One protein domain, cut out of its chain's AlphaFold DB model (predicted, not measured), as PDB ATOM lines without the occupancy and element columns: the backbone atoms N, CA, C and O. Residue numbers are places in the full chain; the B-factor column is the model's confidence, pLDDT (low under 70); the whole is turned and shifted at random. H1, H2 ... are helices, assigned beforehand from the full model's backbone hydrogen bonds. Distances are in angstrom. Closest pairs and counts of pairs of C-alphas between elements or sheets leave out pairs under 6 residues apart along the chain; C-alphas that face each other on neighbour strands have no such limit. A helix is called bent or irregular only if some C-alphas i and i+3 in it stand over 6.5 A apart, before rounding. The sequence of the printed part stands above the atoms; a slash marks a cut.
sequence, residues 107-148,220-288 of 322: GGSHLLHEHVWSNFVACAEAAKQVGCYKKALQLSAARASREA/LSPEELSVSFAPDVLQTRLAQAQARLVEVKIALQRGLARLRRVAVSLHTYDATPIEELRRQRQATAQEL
ATOM      1  N   GLY A 107     -16.529  27.081  87.847       53.94
ATOM      2  CA  GLY A 107     -17.869  27.207  88.470       53.94
ATOM      3  C   GLY A 107     -18.792  25.990  88.224       53.94
ATOM      4  O   GLY A 107     -19.422  25.481  89.145       53.94
ATOM      5  N   GLY A 108     -18.815  25.457  86.995       56.53
ATOM      6  CA  GLY A 108     -19.586  24.252  86.645       56.53
ATOM      7  C   GLY A 108     -18.783  22.947  86.680       56.53
ATOM      8  O   GLY A 108     -19.279  21.918  87.141       56.53
ATOM      9  N   SER A 109     -17.530  22.965  86.219       55.94
ATOM     10  CA  SER A 109     -16.696  21.757  86.179       55.94
ATOM     11  C   SER A 109     -16.211  21.306  87.560       55.94
ATOM     12  O   SER A 109     -16.053  20.103  87.757       55.94
ATOM     13  N   HIS A 110     -16.074  22.208  88.541       66.19
ATOM     14  CA  HIS A 110     -15.793  21.831  89.930       66.19
ATOM     15  C   HIS A 110     -16.985  21.102  90.540       66.19
ATOM     16  O   HIS A 110     -16.814  20.057  91.151       66.19
ATOM     17  N   LEU A 111     -18.207  21.598  90.314       65.69
ATOM     18  CA  LEU A 111     -19.427  20.956  90.813       65.69
ATOM     19  C   LEU A 111     -19.654  19.577  90.175       65.69
ATOM     20  O   LEU A 111     -20.106  18.646  90.845       65.69
ATOM     21  N   LEU A 112     -19.307  19.419  88.891       68.31
ATOM     22  CA  LEU A 112     -19.287  18.110  88.232       68.31
ATOM     23  C   LEU A 112     -18.271  17.172  88.888       68.31
ATOM     24  O   LEU A 112     -18.594  16.014  89.169       68.31
ATOM     25  N   HIS A 113     -17.066  17.671  89.156       70.06
ATOM     26  CA  HIS A 113     -16.018  16.892  89.800       70.06
ATOM     27  C   HIS A 113     -16.402  16.480  91.231       70.06
ATOM     28  O   HIS A 113     -16.296  15.312  91.597       70.06
ATOM     29  N   GLU A 114     -16.928  17.415  92.017       74.81
ATOM     30  CA  GLU A 114     -17.295  17.217  93.418       74.81
ATOM     31  C   GLU A 114     -18.484  16.258  93.585       74.81
ATOM     32  O   GLU A 114     -18.475  15.386  94.454       74.81
ATOM     33  N   HIS A 115     -19.532  16.404  92.769       76.50
ATOM     34  CA  HIS A 115     -20.789  15.693  93.011       76.50
ATOM     35  C   HIS A 115     -20.989  14.441  92.156       76.50
ATOM     36  O   HIS A 115     -21.748  13.553  92.563       76.50
ATOM     37  N   VAL A 116     -20.370  14.370  90.974       83.75
ATOM     38  CA  VAL A 116     -20.724  13.380  89.942       83.75
ATOM     39  C   VAL A 116     -19.535  12.504  89.561       83.75
ATOM     40  O   VAL A 116     -19.709  11.295  89.422       83.75
ATOM     41  N   TRP A 117     -18.339  13.078  89.421       86.06
ATOM     42  CA  TRP A 117     -17.192  12.404  88.807       86.06
ATOM     43  C   TRP A 117     -16.756  11.126  89.529       86.06
ATOM     44  O   TRP A 117     -16.669  10.073  88.901       86.06
ATOM     45  N   SER A 118     -16.570  11.175  90.849       85.19
ATOM     46  CA  SER A 118     -16.162  10.001  91.639       85.19
ATOM     47  C   SER A 118     -17.165   8.846  91.537       85.19
ATOM     48  O   SER A 118     -16.786   7.704  91.283       85.19
ATOM     49  N   ASN A 119     -18.462   9.148  91.654       84.50
ATOM     50  CA  ASN A 119     -19.531   8.156  91.537       84.50
ATOM     51  C   ASN A 119     -19.666   7.618  90.105       84.50
ATOM     52  O   ASN A 119     -20.019   6.458  89.915       84.50
ATOM     53  N   PHE A 120     -19.383   8.439  89.093       86.56
ATOM     54  CA  PHE A 120     -19.399   8.021  87.695       86.56
ATOM     55  C   PHE A 120     -18.270   7.030  87.394       86.56
ATOM     56  O   PHE A 120     -18.531   5.969  86.826       86.56
ATOM     57  N   VAL A 121     -17.043   7.338  87.828       89.44
ATOM     58  CA  VAL A 121     -15.884   6.444  87.677       89.44
ATOM     59  C   VAL A 121     -16.130   5.127  88.416       89.44
ATOM     60  O   VAL A 121     -16.024   4.062  87.813       89.44
ATOM     61  N   ALA A 122     -16.588   5.190  89.670       83.69
ATOM     62  CA  ALA A 122     -16.923   3.995  90.443       83.69
ATOM     63  C   ALA A 122     -18.048   3.163  89.791       83.69
ATOM     64  O   ALA A 122     -17.993   1.933  89.790       83.69
ATOM     65  N   CYS A 123     -19.054   3.806  89.182       85.75
ATOM     66  CA  CYS A 123     -20.082   3.112  88.401       85.75
ATOM     67  C   CYS A 123     -19.491   2.392  87.185       85.75
ATOM     68  O   CYS A 123     -19.870   1.253  86.910       85.75
ATOM     69  N   ALA A 124     -18.590   3.046  86.448       86.94
ATOM     70  CA  ALA A 124     -17.950   2.470  85.272       86.94
ATOM     71  C   ALA A 124     -17.079   1.259  85.644       86.94
ATOM     72  O   ALA A 124     -17.152   0.216  84.990       86.94
ATOM     73  N   GLU A 125     -16.322   1.357  86.735       87.44
ATOM     74  CA  GLU A 125     -15.517   0.255  87.265       87.44
ATOM     75  C   GLU A 125     -16.386  -0.914  87.737       87.44
ATOM     76  O   GLU A 125     -16.142  -2.061  87.352       87.44
ATOM     77  N   ALA A 126     -17.450  -0.641  88.497       86.38
ATOM     78  CA  ALA A 126     -18.386  -1.670  88.944       86.38
ATOM     79  C   ALA A 126     -19.088  -2.358  87.757       86.38
ATOM     80  O   ALA A 126     -19.237  -3.582  87.740       86.38
ATOM     81  N   ALA A 127     -19.469  -1.601  86.723       88.56
ATOM     82  CA  ALA A 127     -20.065  -2.156  85.509       88.56
ATOM     83  C   ALA A 127     -19.076  -3.052  84.748       88.56
ATOM     84  O   ALA A 127     -19.449  -4.146  84.308       88.56
ATOM     85  N   LYS A 128     -17.806  -2.633  84.648       91.12
ATOM     86  CA  LYS A 128     -16.733  -3.444  84.060       91.12
ATOM     87  C   LYS A 128     -16.562  -4.762  84.817       91.12
ATOM     88  O   LYS A 128     -16.525  -5.812  84.181       91.12
ATOM     89  N   GLN A 129     -16.543  -4.730  86.150       89.06
ATOM     90  CA  GLN A 129     -16.434  -5.935  86.982       89.06
ATOM     91  C   GLN A 129     -17.591  -6.915  86.743       89.06
ATOM     92  O   GLN A 129     -17.354  -8.104  86.537       89.06
ATOM     93  N   VAL A 130     -18.837  -6.428  86.693       90.56
ATOM     94  CA  VAL A 130     -20.002  -7.274  86.370       90.56
ATOM     95  C   VAL A 130     -19.852  -7.915  84.986       90.56
ATOM     96  O   VAL A 130     -20.152  -9.099  84.824       90.56
ATOM     97  N   GLY A 131     -19.366  -7.161  83.994       87.50
ATOM     98  CA  GLY A 131     -19.077  -7.678  82.655       87.50
ATOM     99  C   GLY A 131     -18.010  -8.775  82.659       87.50
ATOM    100  O   GLY A 131     -18.218  -9.835  82.066       87.50
ATOM    101  N   CYS A 132     -16.907  -8.561  83.382       89.94
ATOM    102  CA  CYS A 132     -15.835  -9.544  83.541       89.94
ATOM    103  C   CYS A 132     -16.345 -10.847  84.172       89.94
ATOM    104  O   CYS A 132     -16.081 -11.916  83.629       89.94
ATOM    105  N   TYR A 133     -17.131 -10.777  85.254       90.25
ATOM    106  CA  TYR A 133     -17.677 -11.978  85.895       90.25
ATOM    107  C   TYR A 133     -18.674 -12.728  85.004       90.25
ATOM    108  O   TYR A 133     -18.621 -13.954  84.941       90.25
ATOM    109  N   LYS A 134     -19.538 -12.019  84.261       91.50
ATOM    110  CA  LYS A 134     -20.449 -12.657  83.291       91.50
ATOM    111  C   LYS A 134     -19.682 -13.413  82.211       91.50
ATOM    112  O   LYS A 134     -20.007 -14.562  81.926       91.50
ATOM    113  N   LYS A 135     -18.661 -12.777  81.631       91.88
ATOM    114  CA  LYS A 135     -17.838 -13.391  80.585       91.88
ATOM    115  C   LYS A 135     -17.037 -14.575  81.131       91.88
ATOM    116  O   LYS A 135     -16.981 -15.611  80.480       91.88
ATOM    117  N   ALA A 136     -16.484 -14.460  82.339       90.00
ATOM    118  CA  ALA A 136     -15.774 -15.557  82.994       90.00
ATOM    119  C   ALA A 136     -16.679 -16.782  83.213       90.00
ATOM    120  O   ALA A 136     -16.263 -17.902  82.930       90.00
ATOM    121  N   LEU A 137     -17.929 -16.564  83.637       89.56
ATOM    122  CA  LEU A 137     -18.916 -17.628  83.854       89.56
ATOM    123  C   LEU A 137     -19.348 -18.295  82.533       89.56
ATOM    124  O   LEU A 137     -19.509 -19.512  82.463       89.56
ATOM    125  N   GLN A 138     -19.472 -17.519  81.452       92.25
ATOM    126  CA  GLN A 138     -19.708 -18.066  80.108       92.25
ATOM    127  C   GLN A 138     -18.533 -18.925  79.626       92.25
ATOM    128  O   GLN A 138     -18.745 -20.000  79.069       92.25
ATOM    129  N   LEU A 139     -17.294 -18.481  79.865       90.75
ATOM    130  CA  LEU A 139     -16.094 -19.235  79.502       90.75
ATOM    131  C   LEU A 139     -15.955 -20.525  80.316       90.75
ATOM    132  O   LEU A 139     -15.596 -21.553  79.744       90.75
ATOM    133  N   SER A 140     -16.265 -20.507  81.618       87.44
ATOM    134  CA  SER A 140     -16.252 -21.728  82.432       87.44
ATOM    135  C   SER A 140     -17.301 -22.733  81.952       87.44
ATOM    136  O   SER A 140     -16.998 -23.917  81.838       87.44
ATOM    137  N   ALA A 141     -18.500 -22.263  81.589       88.56
ATOM    138  CA  ALA A 141     -19.542 -23.119  81.024       88.56
ATOM    139  C   ALA A 141     -19.125 -23.722  79.668       88.56
ATOM    140  O   ALA A 141     -19.286 -24.921  79.457       88.56
ATOM    141  N   ALA A 142     -18.526 -22.918  78.782       88.75
ATOM    142  CA  ALA A 142     -18.048 -23.377  77.476       88.75
ATOM    143  C   ALA A 142     -16.932 -24.435  77.579       88.75
ATOM    144  O   ALA A 142     -16.857 -25.348  76.755       88.75
ATOM    145  N   ARG A 143     -16.062 -24.337  78.593       85.25
ATOM    146  CA  ARG A 143     -15.036 -25.361  78.855       85.25
ATOM    147  C   ARG A 143     -15.642 -26.648  79.394       85.25
ATOM    148  O   ARG A 143     -15.336 -27.704  78.855       85.25
ATOM    149  N   ALA A 144     -16.553 -26.548  80.361       84.56
ATOM    150  CA  ALA A 144     -17.259 -27.711  80.890       84.56
ATOM    151  C   ALA A 144     -18.001 -28.484  79.783       84.56
ATOM    152  O   ALA A 144     -17.963 -29.709  79.760       84.56
ATOM    153  N   SER A 145     -18.604 -27.788  78.808       83.38
ATOM    154  CA  SER A 145     -19.235 -28.446  77.654       83.38
ATOM    155  C   SER A 145     -18.247 -29.090  76.677       83.38
ATOM    156  O   SER A 145     -18.613 -30.041  75.999       83.38
ATOM    157  N   ARG A 146     -17.012 -28.580  76.583       81.50
ATOM    158  CA  ARG A 146     -15.979 -29.112  75.679       81.50
ATOM    159  C   ARG A 146     -15.267 -30.326  76.273       81.50
ATOM    160  O   ARG A 146     -14.913 -31.238  75.543       81.50
ATOM    161  N   GLU A 147     -15.082 -30.353  77.587       73.94
ATOM    162  CA  GLU A 147     -14.572 -31.532  78.302       73.94
ATOM    163  C   GLU A 147     -15.619 -32.648  78.402       73.94
ATOM    164  O   GLU A 147     -15.265 -33.818  78.502       73.94
ATOM    165  N   ALA A 148     -16.905 -32.299  78.315       67.62
ATOM    166  CA  ALA A 148     -18.001 -33.254  78.220       67.62
ATOM    167  C   ALA A 148     -18.232 -33.795  76.793       67.62
ATOM    168  O   ALA A 148     -19.154 -34.588  76.606       67.62
ATOM    169  N   LEU A 220      -8.112  -8.630  87.012       71.31
ATOM    170  CA  LEU A 220      -7.877  -9.942  86.413       71.31
ATOM    171  C   LEU A 220      -8.706 -10.079  85.132       71.31
ATOM    172  O   LEU A 220      -9.884  -9.690  85.088       71.31
ATOM    173  N   SER A 221      -8.089 -10.629  84.088       83.75
ATOM    174  CA  SER A 221      -8.765 -10.847  82.811       83.75
ATOM    175  C   SER A 221      -9.929 -11.828  83.011       83.75
ATOM    176  O   SER A 221      -9.814 -12.758  83.815       83.75
ATOM    177  N   PRO A 222     -11.064 -11.688  82.301       78.06
ATOM    178  CA  PRO A 222     -12.168 -12.649  82.404       78.06
ATOM    179  C   PRO A 222     -11.730 -14.098  82.128       78.06
ATOM    180  O   PRO A 222     -12.288 -15.038  82.694       78.06
ATOM    181  N   GLU A 223     -10.694 -14.284  81.314       84.56
ATOM    182  CA  GLU A 223     -10.064 -15.570  81.039       84.56
ATOM    183  C   GLU A 223      -9.336 -16.127  82.278       84.56
ATOM    184  O   GLU A 223      -9.510 -17.302  82.594       84.56
ATOM    185  N   GLU A 224      -8.621 -15.299  83.042       85.88
ATOM    186  CA  GLU A 224      -7.948 -15.701  84.290       85.88
ATOM    187  C   GLU A 224      -8.964 -16.041  85.384       85.88
ATOM    188  O   GLU A 224      -8.836 -17.054  86.075       85.88
ATOM    189  N   LEU A 225     -10.027 -15.237  85.497       81.75
ATOM    190  CA  LEU A 225     -11.116 -15.468  86.448       81.75
ATOM    191  C   LEU A 225     -11.828 -16.800  86.190       81.75
ATOM    192  O   LEU A 225     -12.181 -17.497  87.136       81.75
ATOM    193  N   SER A 226     -12.007 -17.164  84.918       79.94
ATOM    194  CA  SER A 226     -12.679 -18.408  84.526       79.94
ATOM    195  C   SER A 226     -11.880 -19.682  84.819       79.94
ATOM    196  O   SER A 226     -12.460 -20.761  84.822       79.94
ATOM    197  N   VAL A 227     -10.555 -19.582  84.987       84.19
ATOM    198  CA  VAL A 227      -9.680 -20.715  85.354       84.19
ATOM    199  C   VAL A 227      -9.457 -20.751  86.865       84.19
ATOM    200  O   VAL A 227      -9.393 -21.821  87.459       84.19
ATOM    201  N   SER A 228      -9.353 -19.578  87.491       85.56
ATOM    202  CA  SER A 228      -8.948 -19.449  88.894       85.56
ATOM    203  C   SER A 228     -10.078 -19.697  89.894       85.56
ATOM    204  O   SER A 228      -9.807 -19.954  91.064       85.56
ATOM    205  N   PHE A 229     -11.342 -19.586  89.473       85.50
ATOM    206  CA  PHE A 229     -12.493 -19.674  90.372       85.50
ATOM    207  C   PHE A 229     -13.534 -20.680  89.891       85.50
ATOM    208  O   PHE A 229     -13.860 -20.749  88.707       85.50
ATOM    209  N   ALA A 230     -14.116 -21.402  90.850       89.00
ATOM    210  CA  ALA A 230     -15.262 -22.268  90.608       89.00
ATOM    211  C   ALA A 230     -16.515 -21.453  90.207       89.00
ATOM    212  O   ALA A 230     -16.671 -20.309  90.662       89.00
ATOM    213  N   PRO A 231     -17.443 -22.035  89.421       87.00
ATOM    214  CA  PRO A 231     -18.661 -21.359  88.964       87.00
ATOM    215  C   PRO A 231     -19.502 -20.749  90.096       87.00
ATOM    216  O   PRO A 231     -19.928 -19.599  89.987       87.00
ATOM    217  N   ASP A 232     -19.658 -21.454  91.219       89.00
ATOM    218  CA  ASP A 232     -20.458 -20.986  92.364       89.00
ATOM    219  C   ASP A 232     -19.864 -19.725  93.013       89.00
ATOM    220  O   ASP A 232     -20.574 -18.787  93.402       89.00
ATOM    221  N   VAL A 233     -18.531 -19.659  93.078       89.19
ATOM    222  CA  VAL A 233     -17.804 -18.494  93.595       89.19
ATOM    223  C   VAL A 233     -17.944 -17.318  92.630       89.19
ATOM    224  O   VAL A 233     -18.213 -16.198  93.071       89.19
ATOM    225  N   LEU A 234     -17.831 -17.555  91.318       88.31
ATOM    226  CA  LEU A 234     -18.052 -16.528  90.292       88.31
ATOM    227  C   LEU A 234     -19.479 -15.972  90.344       88.31
ATOM    228  O   LEU A 234     -19.667 -14.759  90.239       88.31
ATOM    229  N   GLN A 235     -20.478 -16.825  90.568       91.06
ATOM    230  CA  GLN A 235     -21.878 -16.419  90.653       91.06
ATOM    231  C   GLN A 235     -22.165 -15.585  91.907       91.06
ATOM    232  O   GLN A 235     -22.833 -14.551  91.831       91.06
ATOM    233  N   THR A 236     -21.569 -15.957  93.042       91.94
ATOM    234  CA  THR A 236     -21.647 -15.174  94.284       91.94
ATOM    235  C   THR A 236     -20.971 -13.806  94.127       91.94
ATOM    236  O   THR A 236     -21.530 -12.775  94.510       91.94
ATOM    237  N   ARG A 237     -19.785 -13.762  93.502       88.88
ATOM    238  CA  ARG A 237     -19.058 -12.510  93.214       88.88
ATOM    239  C   ARG A 237     -19.805 -11.620  92.225       88.88
ATOM    240  O   ARG A 237     -19.813 -10.404  92.396       88.88
ATOM    241  N   LEU A 238     -20.477 -12.209  91.238       90.94
ATOM    242  CA  LEU A 238     -21.338 -11.492  90.305       90.94
ATOM    243  C   LEU A 238     -22.524 -10.840  91.021       90.94
ATOM    244  O   LEU A 238     -22.768  -9.655  90.803       90.94
ATOM    245  N   ALA A 239     -23.220 -11.568  91.899       91.00
ATOM    246  CA  ALA A 239     -24.314 -11.006  92.689       91.00
ATOM    247  C   ALA A 239     -23.827  -9.851  93.584       91.00
ATOM    248  O   ALA A 239     -24.442  -8.783  93.624       91.00
ATOM    249  N   GLN A 240     -22.665 -10.013  94.225       90.06
ATOM    250  CA  GLN A 240     -22.037  -8.961  95.026       90.06
ATOM    251  C   GLN A 240     -21.669  -7.723  94.186       90.06
ATOM    252  O   GLN A 240     -21.932  -6.592  94.595       90.06
ATOM    253  N   ALA A 241     -21.077  -7.917  93.004       88.62
ATOM    254  CA  ALA A 241     -20.718  -6.826  92.101       88.62
ATOM    255  C   ALA A 241     -21.960  -6.096  91.558       88.62
ATOM    256  O   ALA A 241     -21.952  -4.874  91.426       88.62
ATOM    257  N   GLN A 242     -23.049  -6.825  91.299       92.44
ATOM    258  CA  GLN A 242     -24.331  -6.244  90.901       92.44
ATOM    259  C   GLN A 242     -24.945  -5.392  92.013       92.44
ATOM    260  O   GLN A 242     -25.386  -4.278  91.734       92.44
ATOM    261  N   ALA A 243     -24.930  -5.870  93.261       92.25
ATOM    262  CA  ALA A 243     -25.405  -5.094  94.405       92.25
ATOM    263  C   ALA A 243     -24.623  -3.776  94.549       92.25
ATOM    264  O   ALA A 243     -25.222  -2.700  94.588       92.25
ATOM    265  N   ARG A 244     -23.285  -3.842  94.488       91.44
ATOM    266  CA  ARG A 244     -22.419  -2.650  94.513       91.44
ATOM    267  C   ARG A 244     -22.711  -1.686  93.362       91.44
ATOM    268  O   ARG A 244     -22.791  -0.481  93.577       91.44
ATOM    269  N   LEU A 245     -22.917  -2.189  92.142       91.12
ATOM    270  CA  LEU A 245     -23.263  -1.346  90.993       91.12
ATOM    271  C   LEU A 245     -24.573  -0.576  91.221       91.12
ATOM    272  O   LEU A 245     -24.660   0.602  90.872       91.12
ATOM    273  N   VAL A 246     -25.586  -1.224  91.807       94.69
ATOM    274  CA  VAL A 246     -26.864  -0.576  92.136       94.69
ATOM    275  C   VAL A 246     -26.656   0.532  93.169       94.69
ATOM    276  O   VAL A 246     -27.131   1.648  92.960       94.69
ATOM    277  N   GLU A 247     -25.901   0.269  94.235       92.25
ATOM    278  CA  GLU A 247     -25.599   1.260  95.275       92.25
ATOM    279  C   GLU A 247     -24.899   2.503  94.707       92.25
ATOM    280  O   GLU A 247     -25.342   3.635  94.942       92.25
ATOM    281  N   VAL A 248     -23.850   2.305  93.902       88.62
ATOM    282  CA  VAL A 248     -23.095   3.414  93.301       88.62
ATOM    283  C   VAL A 248     -23.949   4.164  92.275       88.62
ATOM    284  O   VAL A 248     -23.909   5.394  92.220       88.62
ATOM    285  N   LYS A 249     -24.815   3.470  91.524       91.25
ATOM    286  CA  LYS A 249     -25.761   4.114  90.597       91.25
ATOM    287  C   LYS A 249     -26.739   5.027  91.332       91.25
ATOM    288  O   LYS A 249     -27.014   6.132  90.862       91.25
ATOM    289  N   ILE A 250     -27.239   4.602  92.492       94.12
ATOM    290  CA  ILE A 250     -28.097   5.446  93.328       94.12
ATOM    291  C   ILE A 250     -27.303   6.665  93.828       94.12
ATOM    292  O   ILE A 250     -27.808   7.788  93.779       94.12
ATOM    293  N   ALA A 251     -26.051   6.489  94.263       87.81
ATOM    294  CA  ALA A 251     -25.196   7.603  94.682       87.81
ATOM    295  C   ALA A 251     -24.948   8.615  93.545       87.81
ATOM    296  O   ALA A 251     -25.083   9.824  93.761       87.81
ATOM    297  N   LEU A 252     -24.696   8.131  92.325       90.56
ATOM    298  CA  LEU A 252     -24.564   8.952  91.122       90.56
ATOM    299  C   LEU A 252     -25.850   9.736  90.822       90.56
ATOM    300  O   LEU A 252     -25.798  10.938  90.567       90.56
ATOM    301  N   GLN A 253     -27.015   9.087  90.909       92.56
ATOM    302  CA  GLN A 253     -28.309   9.750  90.723       92.56
ATOM    303  C   GLN A 253     -28.540  10.862  91.753       92.56
ATOM    304  O   GLN A 253     -28.996  11.947  91.389       92.56
ATOM    305  N   ARG A 254     -28.172  10.638  93.023       91.56
ATOM    306  CA  ARG A 254     -28.221  11.687  94.056       91.56
ATOM    307  C   ARG A 254     -27.276  12.847  93.728       91.56
ATOM    308  O   ARG A 254     -27.662  14.001  93.897       91.56
ATOM    309  N   GLY A 255     -26.068  12.557  93.243       85.69
ATOM    310  CA  GLY A 255     -25.108  13.568  92.785       85.69
ATOM    311  C   GLY A 255     -25.661  14.436  91.653       85.69
ATOM    312  O   GLY A 255     -25.650  15.663  91.747       85.69
ATOM    313  N   LEU A 256     -26.247  13.806  90.633       88.00
ATOM    314  CA  LEU A 256     -26.895  14.501  89.516       88.00
ATOM    315  C   LEU A 256     -28.101  15.338  89.965       88.00
ATOM    316  O   LEU A 256     -28.304  16.443  89.462       88.00
ATOM    317  N   ALA A 257     -28.893  14.849  90.921       88.56
ATOM    318  CA  ALA A 257     -30.006  15.612  91.480       88.56
ATOM    319  C   ALA A 257     -29.529  16.881  92.210       88.56
ATOM    320  O   ALA A 257     -30.133  17.942  92.045       88.56
ATOM    321  N   ARG A 258     -28.421  16.800  92.964       85.00
ATOM    322  CA  ARG A 258     -27.791  17.974  93.593       85.00
ATOM    323  C   ARG A 258     -27.329  18.986  92.550       85.00
ATOM    324  O   ARG A 258     -27.692  20.152  92.659       85.00
ATOM    325  N   LEU A 259     -26.628  18.533  91.508       81.94
ATOM    326  CA  LEU A 259     -26.173  19.396  90.415       81.94
ATOM    327  C   LEU A 259     -27.345  20.135  89.746       81.94
ATOM    328  O   LEU A 259     -27.275  21.340  89.532       81.94
ATOM    329  N   ARG A 260     -28.453  19.434  89.468       84.94
ATOM    330  CA  ARG A 260     -29.662  20.043  88.885       84.94
ATOM    331  C   ARG A 260     -30.279  21.098  89.797       84.94
ATOM    332  O   ARG A 260     -30.660  22.155  89.312       84.94
ATOM    333  N   ARG A 261     -30.360  20.839  91.106       82.81
ATOM    334  CA  ARG A 261     -30.863  21.829  92.073       82.81
ATOM    335  C   ARG A 261     -29.989  23.084  92.079       82.81
ATOM    336  O   ARG A 261     -30.529  24.183  92.060       82.81
ATOM    337  N   VAL A 262     -28.668  22.910  92.065       78.25
ATOM    338  CA  VAL A 262     -27.721  24.030  92.001       78.25
ATOM    339  C   VAL A 262     -27.898  24.810  90.695       78.25
ATOM    340  O   VAL A 262     -28.039  26.028  90.737       78.25
ATOM    341  N   ALA A 263     -28.017  24.127  89.554       74.00
ATOM    342  CA  ALA A 263     -28.266  24.770  88.263       74.00
ATOM    343  C   ALA A 263     -29.569  25.587  88.249       74.00
ATOM    344  O   ALA A 263     -29.575  26.716  87.767       74.00
ATOM    345  N   VAL A 264     -30.654  25.061  88.831       75.12
ATOM    346  CA  VAL A 264     -31.913  25.807  88.986       75.12
ATOM    347  C   VAL A 264     -31.718  27.029  89.884       75.12
ATOM    348  O   VAL A 264     -32.175  28.105  89.525       75.12
ATOM    349  N   SER A 265     -31.004  26.896  91.009       69.69
ATOM    350  CA  SER A 265     -30.755  28.026  91.917       69.69
ATOM    351  C   SER A 265     -29.901  29.135  91.292       69.69
ATOM    352  O   SER A 265     -30.180  30.315  91.497       69.69
ATOM    353  N   LEU A 266     -28.903  28.768  90.481       66.62
ATOM    354  CA  LEU A 266     -28.116  29.721  89.696       66.62
ATOM    355  C   LEU A 266     -28.985  30.407  88.648       66.62
ATOM    356  O   LEU A 266     -28.966  31.625  88.547       66.62
ATOM    357  N   HIS A 267     -29.819  29.648  87.939       63.66
ATOM    358  CA  HIS A 267     -30.720  30.230  86.953       63.66
ATOM    359  C   HIS A 267     -31.718  31.209  87.585       63.66
ATOM    360  O   HIS A 267     -31.975  32.265  87.020       63.66
ATOM    361  N   THR A 268     -32.247  30.907  88.775       62.75
ATOM    362  CA  THR A 268     -33.112  31.847  89.505       62.75
ATOM    363  C   THR A 268     -32.368  33.091  89.981       62.75
ATOM    364  O   THR A 268     -32.964  34.160  90.011       62.75
ATOM    365  N   TYR A 269     -31.083  32.968  90.326       57.44
ATOM    366  CA  TYR A 269     -30.243  34.104  90.705       57.44
ATOM    367  C   TYR A 269     -29.948  35.013  89.503       57.44
ATOM    368  O   TYR A 269     -30.103  36.227  89.596       57.44
ATOM    369  N   ASP A 270     -29.622  34.428  88.351       59.22
ATOM    370  CA  ASP A 270     -29.415  35.174  87.104       59.22
ATOM    371  C   ASP A 270     -30.718  35.806  86.583       59.22
ATOM    372  O   ASP A 270     -30.697  36.869  85.966       59.22
ATOM    373  N   ALA A 271     -31.861  35.160  86.833       54.28
ATOM    374  CA  ALA A 271     -33.172  35.646  86.417       54.28
ATOM    375  C   ALA A 271     -33.739  36.747  87.328       54.28
ATOM    376  O   ALA A 271     -34.657  37.447  86.900       54.28
ATOM    377  N   THR A 272     -33.241  36.921  88.561       56.19
ATOM    378  CA  THR A 272     -33.641  38.068  89.386       56.19
ATOM    379  C   THR A 272     -33.035  39.347  88.811       56.19
ATOM    380  O   THR A 272     -31.812  39.493  88.849       56.19
ATOM    381  N   PRO A 273     -33.849  40.288  88.285       59.03
ATOM    382  CA  PRO A 273     -33.311  41.526  87.752       59.03
ATOM    383  C   PRO A 273     -32.555  42.255  88.862       59.03
ATOM    384  O   PRO A 273     -33.023  42.355  90.001       59.03
ATOM    385  N   ILE A 274     -31.368  42.748  88.527       57.09
ATOM    386  CA  ILE A 274     -30.433  43.385  89.464       57.09
ATOM    387  C   ILE A 274     -31.110  44.564  90.183       57.09
ATOM    388  O   ILE A 274     -30.823  44.858  91.344       57.09
ATOM    389  N   GLU A 275     -32.067  45.200  89.517       55.34
ATOM    390  CA  GLU A 275     -32.906  46.291  90.000       55.34
ATOM    391  C   GLU A 275     -33.800  45.866  91.173       55.34
ATOM    392  O   GLU A 275     -33.999  46.656  92.096       55.34
ATOM    393  N   GLU A 276     -34.295  44.626  91.179       65.06
ATOM    394  CA  GLU A 276     -35.112  44.073  92.263       65.06
ATOM    395  C   GLU A 276     -34.246  43.734  93.482       65.06
ATOM    396  O   GLU A 276     -34.590  44.095  94.606       65.06
ATOM    397  N   LEU A 277     -33.054  43.167  93.263       59.81
ATOM    398  CA  LEU A 277     -32.062  42.967  94.327       59.81
ATOM    399  C   LEU A 277     -31.595  44.303  94.936       59.81
ATOM    400  O   LEU A 277     -31.402  44.397  96.150       59.81
ATOM    401  N   ARG A 278     -31.452  45.361  94.121       63.03
ATOM    402  CA  ARG A 278     -31.152  46.725  94.596       63.03
ATOM    403  C   ARG A 278     -32.284  47.288  95.449       63.03
ATOM    404  O   ARG A 278     -32.008  47.844  96.510       63.03
ATOM    405  N   ARG A 279     -33.536  47.121  95.005       70.25
ATOM    406  CA  ARG A 279     -34.726  47.582  95.736       70.25
ATOM    407  C   ARG A 279     -34.872  46.865  97.075       70.25
ATOM    408  O   ARG A 279     -35.081  47.526  98.084       70.25
ATOM    409  N   GLN A 280     -34.674  45.549  97.104       71.06
ATOM    410  CA  GLN A 280     -34.707  44.762  98.339       71.06
ATOM    411  C   GLN A 280     -33.611  45.191  99.315       71.06
ATOM    412  O   GLN A 280     -33.898  45.435 100.480       71.06
ATOM    413  N   ARG A 281     -32.372  45.388  98.844       70.69
ATOM    414  CA  ARG A 281     -31.282  45.881  99.702       70.69
ATOM    415  C   ARG A 281     -31.547  47.279 100.251       70.69
ATOM    416  O   ARG A 281     -31.257  47.527 101.415       70.69
ATOM    417  N   GLN A 282     -32.097  48.181  99.438       69.50
ATOM    418  CA  GLN A 282     -32.489  49.513  99.903       69.50
ATOM    419  C   GLN A 282     -33.627  49.444 100.926       69.50
ATOM    420  O   GLN A 282     -33.553  50.139 101.933       69.50
ATOM    421  N   ALA A 283     -34.622  48.577 100.721       69.81
ATOM    422  CA  ALA A 283     -35.716  48.376 101.668       69.81
ATOM    423  C   ALA A 283     -35.216  47.814 103.011       69.81
ATOM    424  O   ALA A 283     -35.521  48.378 104.055       69.81
ATOM    425  N   THR A 284     -34.368  46.780 102.998       71.44
ATOM    426  CA  THR A 284     -33.789  46.207 104.226       71.44
ATOM    427  C   THR A 284     -32.845  47.185 104.932       71.44
ATOM    428  O   THR A 284     -32.830  47.255 106.157       71.44
ATOM    429  N   ALA A 285     -32.073  47.981 104.184       66.56
ATOM    430  CA  ALA A 285     -31.235  49.027 104.767       66.56
ATOM    431  C   ALA A 285     -32.074  50.148 105.400       66.56
ATOM    432  O   ALA A 285     -31.715  50.647 106.461       66.56
ATOM    433  N   GLN A 286     -33.202  50.520 104.791       63.53
ATOM    434  CA  GLN A 286     -34.133  51.485 105.378       63.53
ATOM    435  C   GLN A 286     -34.811  50.931 106.637       63.53
ATOM    436  O   GLN A 286     -34.944  51.667 107.608       63.53
ATOM    437  N   GLU A 287     -35.156  49.643 106.656       67.00
ATOM    438  CA  GLU A 287     -35.760  48.971 107.812       67.00
ATOM    439  C   GLU A 287     -34.788  48.853 109.004       67.00
ATOM    440  O   GLU A 287     -35.176  49.040 110.157       67.00
ATOM    441  N   LEU A 288     -33.496  48.639 108.737       59.12
ATOM    442  CA  LEU A 288     -32.442  48.638 109.762       59.12
ATOM    443  C   LEU A 288     -32.081  50.044 110.269       59.12
ATOM    444  O   LEU A 288     -31.557  50.182 111.373       59.12
TER     445      LEU A 288
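What this domain is: This is residues 107 to 148 and 220 to 288 of the 322 residues of an uncharacterized protein of Leptomonas seymouri (UniProt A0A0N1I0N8). What is the shape? A thin rod: long helices H1 and H3 run side by side in opposite directions, short H2 packs on H1, and residues 278 to 288 of H4 stick out at one end. What makes it? The printed 111 residues, all helix by class, hold H1 to H4 in order; the whole is extended, radius of gyration of the C-alphas 25.4 A, spanning 90 by 20 by 16 A.

Where its parts are: What comes first? H1, residues 109 to 147, spans 53.9 A from C-alpha 109 at (-16.696, 21.757, 86.179); it is irregular, C-alphas 115 and 118 being 7.5 A apart, with a 51 degrees kink near 116. What follows? H2 is residues 222 to 228, H3 231 to 271, 58.9 A long, and H4 274 to 288, ending at C-alpha 288 (-32.442, 48.638, 109.762).

How they stand to each other: What touches H1? H3 does, opposite ways at a shallow tilt of 21 degrees; closest C-alphas: His 115 and Gly 255, 4.8 A. H2 touches residues 132 to 140 of H1 alone, closest C-alphas Ala 136 and Ser 226, 4.5 A. And the backbones? Every O i to N i+4 pair is within hydrogen-bond range in H2, H3 and H4, and 32 of 35 in H1.

The domain as a whole: Any cut? Residues 149 to 219 are not printed; C-alphas 148 and 220 are 26.7 A apart. Where is confidence low? In 27 residues pLDDT is under 70, among them 265 to 278.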